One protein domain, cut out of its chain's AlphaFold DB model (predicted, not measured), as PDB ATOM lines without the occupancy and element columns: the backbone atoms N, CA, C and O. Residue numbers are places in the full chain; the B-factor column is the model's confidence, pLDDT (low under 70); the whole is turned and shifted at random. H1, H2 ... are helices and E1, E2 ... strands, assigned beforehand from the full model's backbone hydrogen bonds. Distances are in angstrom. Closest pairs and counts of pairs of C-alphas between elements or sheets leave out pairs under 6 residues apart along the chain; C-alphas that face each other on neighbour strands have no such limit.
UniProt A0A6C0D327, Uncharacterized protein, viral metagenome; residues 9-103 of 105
ATOM      1  N   TYR A   9     190.528 224.934 212.533       80.75
ATOM      2  CA  TYR A   9     190.166 224.779 213.928       80.75
ATOM      3  C   TYR A   9     190.186 223.308 214.300       80.75
ATOM      4  O   TYR A   9     189.782 222.445 213.517       80.75
ATOM      5  N   ALA A  10     190.642 223.036 215.515       81.00
ATOM      6  CA  ALA A  10     190.409 221.769 216.175       81.00
ATOM      7  C   ALA A  10     189.274 221.949 217.177       81.00
ATOM      8  O   ALA A  10     189.225 222.943 217.894       81.00
ATOM      9  N   VAL A  11     188.361 220.995 217.234       81.88
ATOM     10  CA  VAL A  11     187.292 220.977 218.221       81.88
ATOM     11  C   VAL A  11     187.358 219.674 218.965       81.88
ATOM     12  O   VAL A  11     187.417 218.607 218.355       81.88
ATOM     13  N   ASP A  12     187.343 219.788 220.283       80.31
ATOM     14  CA  ASP A  12     187.293 218.641 221.160       80.31
ATOM     15  C   ASP A  12     185.902 218.521 221.774       80.31
ATOM     16  O   ASP A  12     185.445 219.414 222.491       80.31
ATOM     17  N   SER A  13     185.238 217.417 221.450       79.50
ATOM     18  CA  SER A  13     183.950 217.037 222.013       79.50
ATOM     19  C   SER A  13     184.119 215.818 222.923       79.50
ATOM     20  O   SER A  13     185.203 215.230 223.046       79.50
ATOM     21  N   GLU A  14     183.038 215.435 223.597       73.25
ATOM     22  CA  GLU A  14     183.032 214.383 224.617       73.25
ATOM     23  C   GLU A  14     183.497 213.026 224.063       73.25
ATOM     24  O   GLU A  14     184.181 212.259 224.744       73.25
ATOM     25  N   HIS A  15     183.169 212.736 222.804       70.56
ATOM     26  CA  HIS A  15     183.437 211.436 222.181       70.56
ATOM     27  C   HIS A  15     184.402 211.504 220.995       70.56
ATOM     28  O   HIS A  15     185.032 210.502 220.660       70.56
ATOM     29  N   ASP A  16     184.589 212.686 220.413       78.38
ATOM     30  CA  ASP A  16     185.310 212.855 219.160       78.38
ATOM     31  C   ASP A  16     186.186 214.106 219.184       78.38
ATOM     32  O   ASP A  16     185.906 215.084 219.877       78.38
ATOM     33  N   THR A  17     187.223 214.087 218.356       81.06
ATOM     34  CA  THR A  17     187.994 215.275 217.999       81.06
ATOM     35  C   THR A  17     187.807 215.560 216.514       81.06
ATOM     36  O   THR A  17     187.974 214.677 215.667       81.06
ATOM     37  N   TYR A  18     187.495 216.807 216.187       83.56
ATOM     38  CA  TYR A  18     187.264 217.290 214.830       83.56
ATOM     39  C   TYR A  18     188.370 218.268 214.438       83.56
ATOM     40  O   TYR A  18     188.757 219.110 215.241       83.56
ATOM     41  N   ILE A  19     188.879 218.195 213.212       82.81
ATOM     42  CA  ILE A  19     189.811 219.190 212.662       82.81
ATOM     43  C   ILE A  19     189.281 219.631 211.310       82.81
ATOM     44  O   ILE A  19     189.146 218.799 210.419       82.81
ATOM     45  N   GLY A  20     188.981 220.911 211.129       82.75
ATOM     46  CA  GLY A  20     188.396 221.399 209.883       82.75
ATOM     47  C   GLY A  20     188.460 222.910 209.738       82.75
ATOM     48  O   GLY A  20     188.954 223.615 210.612       82.75
ATOM     49  N   THR A  21     187.963 223.418 208.615       80.25
ATOM     50  CA  THR A  21     187.914 224.864 208.351       80.25
ATOM     51  C   THR A  21     186.603 225.431 208.875       80.25
ATOM     52  O   THR A  21     185.534 224.950 208.493       80.25
ATOM     53  N   TYR A  22     186.658 226.451 209.728       76.25
ATOM     54  CA  TYR A  22     185.443 227.102 210.224       76.25
ATOM     55  C   TYR A  22     184.817 227.968 209.131       76.25
ATOM     56  O   TYR A  22     185.500 228.752 208.474       76.25
ATOM     57  N   ARG A  23     183.509 227.802 208.918       70.06
ATOM     58  CA  ARG A  23     182.755 228.486 207.851       70.06
ATOM     59  C   ARG A  23     181.616 229.364 208.371       70.06
ATOM     60  O   ARG A  23     180.926 229.968 207.557       70.06
ATOM     61  N   GLY A  24     181.458 229.472 209.689       65.75
ATOM     62  CA  GLY A  24     180.455 230.320 210.331       65.75
ATOM     63  C   GLY A  24     179.354 229.542 211.047       65.75
ATOM     64  O   GLY A  24     179.427 228.322 211.235       65.75
ATOM     65  N   ASP A  25     178.332 230.290 211.449       65.44
ATOM     66  CA  ASP A  25     177.181 229.795 212.197       65.44
ATOM     67  C   ASP A  25     176.026 229.499 211.249       65.44
ATOM     68  O   ASP A  25     175.765 230.256 210.311       65.44
ATOM     69  N   VAL A  26     175.304 228.409 211.505       61.72
ATOM     70  CA  VAL A  26     174.081 228.108 210.758       61.72
ATOM     71  C   VAL A  26     172.883 228.268 211.672       61.72
ATOM     72  O   VAL A  26     172.593 227.410 212.501       61.72
ATOM     73  N   SER A  27     172.150 229.365 211.478       55.25
ATOM     74  CA  SER A  27     170.775 229.483 211.956       55.25
ATOM     75  C   SER A  27     169.847 229.006 210.840       55.25
ATOM     76  O   SER A  27     169.558 229.745 209.900       55.25
ATOM     77  N   ASN A  28     169.395 227.758 210.893       54.88
ATOM     78  CA  ASN A  28     168.336 227.290 210.003       54.88
ATOM     79  C   ASN A  28     167.183 226.743 210.845       54.88
ATOM     80  O   ASN A  28     167.422 226.163 211.893       54.88
ATOM     81  N   LYS A  29     165.937 226.897 210.384       53.53
ATOM     82  CA  LYS A  29     164.694 226.549 211.103       53.53
ATOM     83  C   LYS A  29     164.637 225.085 211.588       53.53
ATOM     84  O   LYS A  29     163.870 224.774 212.492       53.53
ATOM     85  N   TYR A  30     165.449 224.208 210.995       56.47
ATOM     86  CA  TYR A  30     165.555 222.776 211.299       56.47
ATOM     87  C   TYR A  30     166.699 222.406 212.255       56.47
ATOM     88  O   TYR A  30     166.755 221.271 212.723       56.47
ATOM     89  N   TYR A  31     167.605 223.339 212.558       56.00
ATOM     90  CA  TYR A  31     168.724 223.125 213.471       56.00
ATOM     91  C   TYR A  31     168.637 224.124 214.632       56.00
ATOM     92  O   TYR A  31     168.299 225.286 214.411       56.00
ATOM     93  N   PRO A  32     168.932 223.714 215.880       57.25
ATOM     94  CA  PRO A  32     168.946 224.639 217.008       57.25
ATOM     95  C   PRO A  32     169.843 225.850 216.695       57.25
ATOM     96  O   PRO A  32     170.917 225.643 216.127       57.25
ATOM     97  N   PRO A  33     169.454 227.082 217.073       53.16
ATOM     98  CA  PRO A  33     170.045 228.334 216.574       53.16
ATOM     99  C   PRO A  33     171.519 228.608 216.941       53.16
ATOM    100  O   PRO A  33     171.997 229.715 216.731       53.16
ATOM    101  N   TYR A  34     172.264 227.632 217.464       55.50
ATOM    102  CA  TYR A  34     173.608 227.832 218.015       55.50
ATOM    103  C   TYR A  34     174.557 226.673 217.690       55.50
ATOM    104  O   TYR A  34     175.195 226.117 218.587       55.50
ATOM    105  N   LYS A  35     174.623 226.278 216.414       64.75
ATOM    106  CA  LYS A  35     175.599 225.291 215.941       64.75
ATOM    107  C   LYS A  35     176.621 225.938 215.011       64.75
ATOM    108  O   LYS A  35     176.269 226.530 213.989       64.75
ATOM    109  N   HIS A  36     177.888 225.786 215.376       71.56
ATOM    110  CA  HIS A  36     179.037 226.148 214.551       71.56
ATOM    111  C   HIS A  36     179.245 225.075 213.478       71.56
ATOM    112  O   HIS A  36     179.043 223.892 213.764       71.56
ATOM    113  N   ILE A  37     179.655 225.447 212.260       71.94
ATOM    114  CA  ILE A  37     179.964 224.465 211.210       71.94
ATOM    115  C   ILE A  37     181.443 224.494 210.838       71.94
ATOM    116  O   ILE A  37     181.991 225.523 210.429       71.94
ATOM    117  N   LEU A  38     182.059 223.311 210.902       77.12
ATOM    118  CA  LEU A  38     183.327 223.039 210.236       77.12
ATOM    119  C   LEU A  38     183.079 222.356 208.896       77.12
ATOM    120  O   LEU A  38     182.222 221.480 208.789       77.12
ATOM    121  N   TRP A  39     183.866 222.732 207.895       74.69
ATOM    122  CA  TRP A  39     183.939 222.095 206.582       74.69
ATOM    123  C   TRP A  39     185.253 221.332 206.417       74.69
ATOM    124  O   TRP A  39     186.252 221.673 207.054       74.69
ATOM    125  N   ASN A  40     185.259 220.345 205.513       76.38
ATOM    126  CA  ASN A  40     186.416 219.496 205.203       76.38
ATOM    127  C   ASN A  40     187.043 218.930 206.484       76.38
ATOM    128  O   ASN A  40     188.215 219.154 206.791       76.38
ATOM    129  N   VAL A  41     186.205 218.268 207.276       76.31
ATOM    130  CA  VAL A  41     186.513 217.866 208.641       76.31
ATOM    131  C   VAL A  41     187.186 216.506 208.639       76.31
ATOM    132  O   VAL A  41     186.656 215.532 208.118       76.31
ATOM    133  N   THR A  42     188.338 216.424 209.284       79.62
ATOM    134  CA  THR A  42     188.934 215.163 209.702       79.62
ATOM    135  C   THR A  42     188.440 214.834 211.103       79.62
ATOM    136  O   THR A  42     188.711 215.571 212.051       79.62
ATOM    137  N   VAL A  43     187.720 213.729 211.237       79.06
ATOM    138  CA  VAL A  43     187.179 213.231 212.502       79.06
ATOM    139  C   VAL A  43     188.098 212.151 213.054       79.06
ATOM    140  O   VAL A  43     188.500 211.232 212.338       79.06
ATOM    141  N   ARG A  44     188.410 212.244 214.344       77.81
ATOM    142  CA  ARG A  44     189.100 211.207 215.111       77.81
ATOM    143  C   ARG A  44     188.219 210.799 216.279       77.81
ATOM    144  O   ARG A  44     188.028 211.568 217.215       77.81
ATOM    145  N   ILE A  45     187.710 209.576 216.217       73.56
ATOM    146  CA  ILE A  45     186.863 209.009 217.269       73.56
ATOM    147  C   ILE A  45     187.752 208.624 218.451       73.56
ATOM    148  O   ILE A  45     188.713 207.859 218.270       73.56
ATOM    149  N   LYS A  46     187.432 209.116 219.655       68.88
ATOM    150  CA  LYS A  46     188.141 208.749 220.888       68.88
ATOM    151  C   LYS A  46     187.675 207.362 221.326       68.88
ATOM    152  O   LYS A  46     186.682 207.202 222.029       68.88
ATOM    153  N   GLN A  47     188.375 206.320 220.890       64.38
ATOM    154  CA  GLN A  47     188.088 204.973 221.379       64.38
ATOM    155  C   GLN A  47     188.602 204.822 222.818       64.38
ATOM    156  O   GLN A  47     189.732 205.188 223.120       64.38
ATOM    157  N   LYS A  48     187.791 204.216 223.700       58.72
ATOM    158  CA  LYS A  48     188.225 203.791 225.049       58.72
ATOM    159  C   LYS A  48     189.266 202.662 225.013       58.72
ATOM    160  O   LYS A  48     189.830 202.308 226.041       58.72
ATOM    161  N   THR A  49     189.485 202.060 223.846       62.69
ATOM    162  CA  THR A  49     190.455 200.983 223.646       62.69
ATOM    163  C   THR A  49     191.748 201.549 223.057       62.69
ATOM    164  O   THR A  49     191.716 202.518 222.307       62.69
ATOM    165  N   ASN A  50     192.895 200.922 223.342       57.28
ATOM    166  CA  ASN A  50     194.222 201.331 222.837       57.28
ATOM    167  C   ASN A  50     194.393 201.232 221.302       57.28
ATOM    168  O   ASN A  50     195.506 201.353 220.786       57.28
ATOM    169  N   ARG A  51     193.321 200.983 220.544       60.19
ATOM    170  CA  ARG A  51     193.373 200.916 219.083       60.19
ATOM    171  C   ARG A  51     193.272 202.328 218.518       60.19
ATOM    172  O   ARG A  51     192.291 203.032 218.726       60.19
ATOM    173  N   LYS A  52     194.304 202.739 217.776       57.34
ATOM    174  CA  LYS A  52     194.294 204.006 217.036       57.34
ATOM    175  C   LYS A  52     193.191 203.939 215.977       57.34
ATOM    176  O   LYS A  52     193.271 203.124 215.060       57.34
ATOM    177  N   SER A  53     192.164 204.773 216.119       64.25
ATOM    178  CA  SER A  53     191.123 204.934 215.107       64.25
ATOM    179  C   SER A  53     191.714 205.589 213.856       64.25
ATOM    180  O   SER A  53     192.560 206.485 213.941       64.25
ATOM    181  N   GLN A  54     191.296 205.119 212.678       73.19
ATOM    182  CA  GLN A  54     191.646 205.792 211.432       73.19
ATOM    183  C   GLN A  54     190.851 207.099 211.316       73.19
ATOM    184  O   GLN A  54     189.681 207.132 211.707       73.19
ATOM    185  N   PRO A  55     191.468 208.177 210.807       76.81
ATOM    186  CA  PRO A  55     190.767 209.432 210.595       76.81
ATOM    187  C   PRO A  55     189.702 209.273 209.505       76.81
ATOM    188  O   PRO A  55     189.985 208.743 208.432       76.81
ATOM    189  N   ILE A  56     188.494 209.766 209.769       82.06
ATOM    190  CA  ILE A  56     187.388 209.778 208.805       82.06
ATOM    191  C   ILE A  56     187.268 211.188 208.236       82.06
ATOM    192  O   ILE A  56     187.232 212.158 208.992       82.06
ATOM    193  N   LEU A  57     187.205 211.315 206.912       80.44
ATOM    194  CA  LEU A  57     186.968 212.594 206.245       80.44
ATOM    195  C   LEU A  57     185.468 212.807 206.052       80.44
ATOM    196  O   LEU A  57     184.783 211.964 205.478       80.44
ATOM    197  N   VAL A  58     184.971 213.946 206.519       80.44
ATOM    198  CA  VAL A  58     183.559 214.326 206.454       80.44
ATOM    199  C   VAL A  58     183.453 215.722 205.856       80.44
ATOM    200  O   VAL A  58     184.251 216.609 206.158       80.44
ATOM    201  N   GLN A  59     182.464 215.936 204.991       74.12
ATOM    202  CA  GLN A  59     182.311 217.214 204.297       74.12
ATOM    203  C   GLN A  59     181.991 218.360 205.262       74.12
ATOM    204  O   GLN A  59     182.564 219.440 205.131       74.12
ATOM    205  N   PHE A  60     181.116 218.121 206.240       74.62
ATOM    206  CA  PHE A  60     180.801 219.085 207.285       74.62
ATOM    207  C   PHE A  60     180.443 218.398 208.605       74.62
ATOM    208  O   PHE A  60     179.915 217.287 208.612       74.62
ATOM    209  N   VAL A  61     180.706 219.079 209.720       76.94
ATOM    210  CA  VAL A  61     180.270 218.674 211.064       76.94
ATOM    211  C   VAL A  61     179.680 219.887 211.770       76.94
ATOM    212  O   VAL A  61     180.245 220.981 211.720       76.94
ATOM    213  N   THR A  62     178.533 219.690 212.420       74.88
ATOM    214  CA  THR A  62     177.933 220.694 213.299       74.88
ATOM    215  C   THR A  62     178.436 220.504 214.718       74.88
ATOM    216  O   THR A  62     178.414 219.383 215.221       74.88
ATOM    217  N   ILE A  63     178.809 221.593 215.365       76.25
ATOM    218  CA  ILE A  63     179.474 221.593 216.663       76.25
ATOM    219  C   ILE A  63     178.611 222.351 217.652       76.25
ATOM    220  O   ILE A  63     178.005 223.372 217.305       76.25
ATOM    221  N   ASN A  64     178.518 221.829 218.870       74.94
ATOM    222  CA  ASN A  64     177.725 222.453 219.911       74.94
ATOM    223  C   ASN A  64     178.473 223.658 220.480       74.94
ATOM    224  O   ASN A  64     179.696 223.675 220.570       74.94
ATOM    225  N   LYS A  65     177.723 224.654 220.954       70.88
ATOM    226  CA  LYS A  65     178.286 225.842 221.614       70.88
ATOM    227  C   LYS A  65     179.164 225.515 222.836       70.88
ATOM    228  O   LYS A  65     180.013 226.315 223.207       70.88
ATOM    229  N   ASN A  66     178.941 224.359 223.463       76.44
ATOM    230  CA  ASN A  66     179.676 223.923 224.648       76.44
ATOM    231  C   ASN A  66     180.965 223.156 224.313       76.44
ATOM    232  O   ASN A  66     181.748 222.888 225.220       76.44
ATOM    233  N   ASP A  67     181.181 222.780 223.049       76.56
ATOM    234  CA  ASP A  67     182.403 222.084 222.654       76.56
ATOM    235  C   ASP A  67     183.589 223.056 222.683       76.56
ATOM    236  O   ASP A  67     183.465 224.240 222.354       76.56
ATOM    237  N   THR A  68     184.764 222.562 223.076       80.38
ATOM    238  CA  THR A  68     185.944 223.429 223.169       80.38
ATOM    239  C   THR A  68     186.568 223.598 221.791       80.38
ATOM    240  O   THR A  68     187.003 222.624 221.174       80.38
ATOM    241  N   VAL A  69     186.627 224.844 221.315       80.62
ATOM    242  CA  VAL A  69     187.175 225.201 220.003       80.62
ATOM    243  C   VAL A  69     188.574 225.790 220.148       80.62
ATOM    244  O   VAL A  69     188.799 226.757 220.874       80.62
ATOM    245  N   TYR A  70     189.512 225.221 219.403       81.19
ATOM    246  CA  TYR A  70     190.916 225.589 219.379       81.19
ATOM    247  C   TYR A  70     191.299 226.142 218.008       81.19
ATOM    248  O   TYR A  70     191.186 225.461 216.990       81.19
ATOM    249  N   ASP A  71     191.808 227.370 217.989       84.44
ATOM    250  CA  ASP A  71     192.453 227.953 216.816       84.44
ATOM    251  C   ASP A  71     193.888 227.416 216.717       84.44
ATOM    252  O   ASP A  71     194.740 227.706 217.567       84.44
ATOM    253  N   LEU A  72     194.149 226.592 215.701       81.31
ATOM    254  CA  LEU A  72     195.439 225.921 215.562       81.31
ATOM    255  C   LEU A  72     196.574 226.893 215.251       81.31
ATOM    256  O   LEU A  72     197.704 226.656 215.683       81.31
ATOM    257  N   ASP A  73     196.306 227.983 214.539       82.50
ATOM    258  CA  ASP A  73     197.347 228.949 214.200       82.50
ATOM    259  C   ASP A  73     197.697 229.810 215.411       82.50
ATOM    260  O   ASP A  73     198.880 230.031 215.690       82.50
ATOM    261  N   LYS A  74     196.701 230.160 216.234       84.62
ATOM    262  CA  LYS A  74     196.951 230.774 217.544       84.62
ATOM    263  C   LYS A  74     197.774 229.862 218.457       84.62
ATOM    264  O   LYS A  74     198.700 230.333 219.117       84.62
ATOM    265  N   ILE A  75     197.478 228.558 218.485       84.38
ATOM    266  CA  ILE A  75     198.252 227.586 219.276       84.38
ATOM    267  C   ILE A  75     199.702 227.514 218.795       84.38
ATOM    268  O   ILE A  75     200.616 227.585 219.619       84.38
ATOM    269  N   LYS A  76     199.935 227.418 217.479       86.19
ATOM    270  CA  LYS A  76     201.295 227.409 216.911       86.19
ATOM    271  C   LYS A  76     202.058 228.680 217.269       86.19
ATOM    272  O   LYS A  76     203.218 228.597 217.674       86.19
ATOM    273  N   GLN A  77     201.415 229.842 217.157       90.44
ATOM    274  CA  GLN A  77     202.048 231.113 217.489       90.44
ATOM    275  C   GLN A  77     202.401 231.193 218.978       90.44
ATOM    276  O   GLN A  77     203.514 231.579 219.329       90.44
ATOM    277  N   ASN A  78     201.492 230.767 219.858       90.31
ATOM    278  CA  ASN A  78     201.751 230.718 221.294       90.31
ATOM    279  C   ASN A  78     202.910 229.771 221.632       90.31
ATOM    280  O   ASN A  78     203.764 230.123 222.442       90.31
ATOM    281  N   ALA A  79     202.974 228.604 220.988       88.81
ATOM    282  CA  ALA A  79     204.069 227.655 221.171       88.81
ATOM    283  C   ALA A  79     205.419 228.246 220.737       88.81
ATOM    284  O   ALA A  79     206.415 228.099 221.448       88.81
ATOM    285  N   LYS A  80     205.449 228.965 219.608       94.31
ATOM    286  CA  LYS A  80     206.646 229.671 219.136       94.31
ATOM    287  C   LYS A  80     207.101 230.733 220.140       94.31
ATOM    288  O   LYS A  80     208.252 230.709 220.566       94.31
ATOM    289  N   ASN A  81     206.189 231.597 220.579       93.44
ATOM    290  CA  ASN A  81     206.491 232.649 221.552       93.44
ATOM    291  C   ASN A  81     206.995 232.067 222.886       93.44
ATOM    292  O   ASN A  81     207.934 232.586 223.486       93.44
ATOM    293  N   ALA A  82     206.386 230.972 223.353       91.62
ATOM    294  CA  ALA A  82     206.801 230.293 224.577       91.62
ATOM    295  C   ALA A  82     208.221 229.723 224.457       91.62
ATOM    296  O   ALA A  82     209.023 229.871 225.382       91.62
ATOM    297  N   LYS A  83     208.552 229.126 223.304       93.06
ATOM    298  CA  LYS A  83     209.899 228.629 223.009       93.06
ATOM    299  C   LYS A  83     210.930 229.758 223.030       93.06
ATOM    300  O   LYS A  83     211.923 229.647 223.741       93.06
ATOM    301  N   GLU A  84     210.667 230.860 222.332       94.19
ATOM    302  CA  GLU A  84     211.568 232.022 222.296       94.19
ATOM    303  C   GLU A  84     211.780 232.622 223.697       94.19
ATOM    304  O   GLU A  84     212.903 232.938 224.097       94.19
ATOM    305  N   SER A  85     210.710 232.726 224.494       94.62
ATOM    306  CA  SER A  85     210.804 233.194 225.880       94.62
ATOM    307  C   SER A  85     211.637 232.258 226.757       94.62
ATOM    308  O   SER A  85     212.366 232.726 227.638       94.62
ATOM    309  N   PHE A  86     211.514 230.946 226.554       93.69
ATOM    310  CA  PHE A  86     212.294 229.953 227.284       93.69
ATOM    311  C   PHE A  86     213.775 230.032 226.911       93.69
ATOM    312  O   PHE A  86     214.620 230.119 227.800       93.69
ATOM    313  N   GLU A  87     214.093 230.085 225.618       93.31
ATOM    314  CA  GLU A  87     215.466 230.225 225.121       93.31
ATOM    315  C   GLU A  87     216.135 231.486 225.677       93.31
ATOM    316  O   GLU A  87     217.243 231.413 226.211       93.31
ATOM    317  N   LYS A  88     215.432 232.627 225.666       94.38
ATOM    318  CA  LYS A  88     215.930 233.881 226.249       94.38
ATOM    319  C   LYS A  88     216.198 233.763 227.751       94.38
ATOM    320  O   LYS A  88     217.212 234.262 228.241       94.38
ATOM    321  N   ARG A  89     215.297 233.119 228.502       92.94
ATOM    322  CA  ARG A  89     215.476 232.898 229.946       92.94
ATOM    323  C   ARG A  89     216.691 232.016 230.218       92.94
ATOM    324  O   ARG A  89     217.493 232.358 231.084       92.94
ATOM    325  N   THR A  90     216.833 230.925 229.473       93.44
ATOM    326  CA  THR A  90     217.954 229.989 229.597       93.44
ATOM    327  C   THR A  90     219.276 230.672 229.270       93.44
ATOM    328  O   THR A  90     220.215 230.584 230.057       93.44
ATOM    329  N   LEU A  91     219.334 231.444 228.181       93.12
ATOM    330  CA  LEU A  91     220.524 232.214 227.819       93.12
ATOM    331  C   LEU A  91     220.909 233.211 228.919       93.12
ATOM    332  O   LEU A  91     222.069 233.277 229.310       93.12
ATOM    333  N   ASN A  92     219.936 233.937 229.478       92.56
ATOM    334  CA  ASN A  92     220.188 234.858 230.587       92.56
ATOM    335  C   ASN A  92     220.715 234.149 231.840       92.56
ATOM    336  O   ASN A  92     221.538 234.719 232.551       92.56
ATOM    337  N   MET A  93     220.242 232.936 232.137       90.69
ATOM    338  CA  MET A  93     220.757 232.150 233.261       90.69
ATOM    339  C   MET A  93     222.207 231.727 233.027       90.69
ATOM    340  O   MET A  93     223.028 231.904 233.919       90.69
ATOM    341  N   ILE A  94     222.527 231.245 231.822       90.25
ATOM    342  CA  ILE A  94     223.894 230.862 231.442       90.25
ATOM    343  C   ILE A  94     224.829 232.072 231.524       90.25
ATOM    344  O   ILE A  94     225.871 231.998 232.165       90.25
ATOM    345  N   LEU A  95     224.436 233.208 230.939       89.00
ATOM    346  CA  LEU A  95     225.233 234.436 230.973       89.00
ATOM    347  C   LEU A  95     225.463 234.931 232.404       89.00
ATOM    348  O   LEU A  95     226.577 235.317 232.735       89.00
ATOM    349  N   LYS A  96     224.439 234.890 233.266       88.12
ATOM    350  CA  LYS A  96     224.598 235.231 234.686       88.12
ATOM    351  C   LYS A  96     225.546 234.277 235.411       88.12
ATOM    352  O   LYS A  96     226.334 234.754 236.215       88.12
ATOM    353  N   SER A  97     225.477 232.974 235.129       84.56
ATOM    354  CA  SER A  97     226.406 231.986 235.702       84.56
ATOM    355  C   SER A  97     227.843 232.306 235.308       84.56
ATOM    356  O   SER A  97     228.682 232.469 236.179       84.56
ATOM    357  N   LEU A  98     228.100 232.514 234.012       86.31
ATOM    358  CA  LEU A  98     229.437 232.832 233.503       86.31
ATOM    359  C   LEU A  98     229.983 234.144 234.071       86.31
ATOM    360  O   LEU A  98     231.143 234.211 234.462       86.31
ATOM    361  N   VAL A  99     229.162 235.197 234.121       79.56
ATOM    362  CA  VAL A  99     229.585 236.482 234.697       79.56
ATOM    363  C   VAL A  99     229.899 236.325 236.182       79.56
ATOM    364  O   VAL A  99     230.920 236.836 236.623       79.56
ATOM    365  N   ASN A 100     229.077 235.595 236.938       77.19
ATOM    366  CA  ASN A 100     229.321 235.384 238.362       77.19
ATOM    367  C   ASN A 100     230.547 234.493 238.623       77.19
ATOM    368  O   ASN A 100     231.323 234.818 239.506       77.19
ATOM    369  N   GLU A 101     230.764 233.428 237.845       70.75
ATOM    370  CA  GLU A 101     231.926 232.531 237.984       70.75
ATOM    371  C   GLU A 101     233.257 233.219 237.640       70.75
ATOM    372  O   GLU A 101     234.297 232.881 238.200       70.75
ATOM    373  N   HIS A 102     233.246 234.185 236.716       61.12
ATOM    374  CA  HIS A 102     234.459 234.878 236.267       61.12
ATOM    375  C   HIS A 102     234.715 236.229 236.956       61.12
ATOM    376  O   HIS A 102     235.778 236.811 236.743       61.12
ATOM    377  N   PHE A 103     233.777 236.733 237.764       61.62
ATOM    378  CA  PHE A 103     233.882 238.019 238.469       61.62
ATOM    379  C   PHE A 103     233.526 237.905 239.962       61.62
ATOM    380  O   PHE A 103     232.903 238.808 240.523       61.62
TER     381      PHE A 103
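This is residues 9 to 103 of the 105 residues of an uncharacterized protein of viral metagenome (UniProt A0A6C0D327). A strongly twisted sheet of five strands makes a small head, and residues 75 to 103, of which 75 to 102 belong to the long helix H1, stick out from it as one arm. The 95 printed residues run E1 E2 E3 E4 E5 H1, class mixed; the antiparallel sheet is ordered E4 E3 E2 E1 E5, with E1 to E4 a meander, each strand the antiparallel neighbour of the one before. The whole is extended, radius of gyration of the C-alphas 21.4 A, spanning 75 by 34 by 20 A.

Look first at the hairpin of E2, residues 16 to 26, and E3, residues 35 to 45: N 19 and O 42, 2.9 A, are within hydrogen-bond range. Edge strand E4, residues 56 to 64, forms a hairpin with E3, with N 58 and O 41 at 2.8 A. E1, residues 9 to 12, forms a hairpin with E2, with N 11 and O 18 at 2.8 A. Edge strand E5, residues 68 to 71, is antiparallel to E1, with N 10 and O 70 at 2.9 A. H1, residues 72 to 102, only grazes the sheet with residues 72 to 74; its every O i to N i+4 pair is within range.

Find C-alpha 9, where E1 begins, at (190.166, 224.779, 213.928). E2 measures 20.7 A, E3 19.8 A and E4 19.4 A; H1 runs 45.1 A from (195.439, 225.921, 215.562) to (234.459, 234.878, 236.267).

The C-alphas farthest apart, Lys 29 and Phe 103, are 75.3 A apart. The printed part has no cut and no long link. Confidence is under 70 at residues 24 to 35, 46 to 53 and 102 to 103.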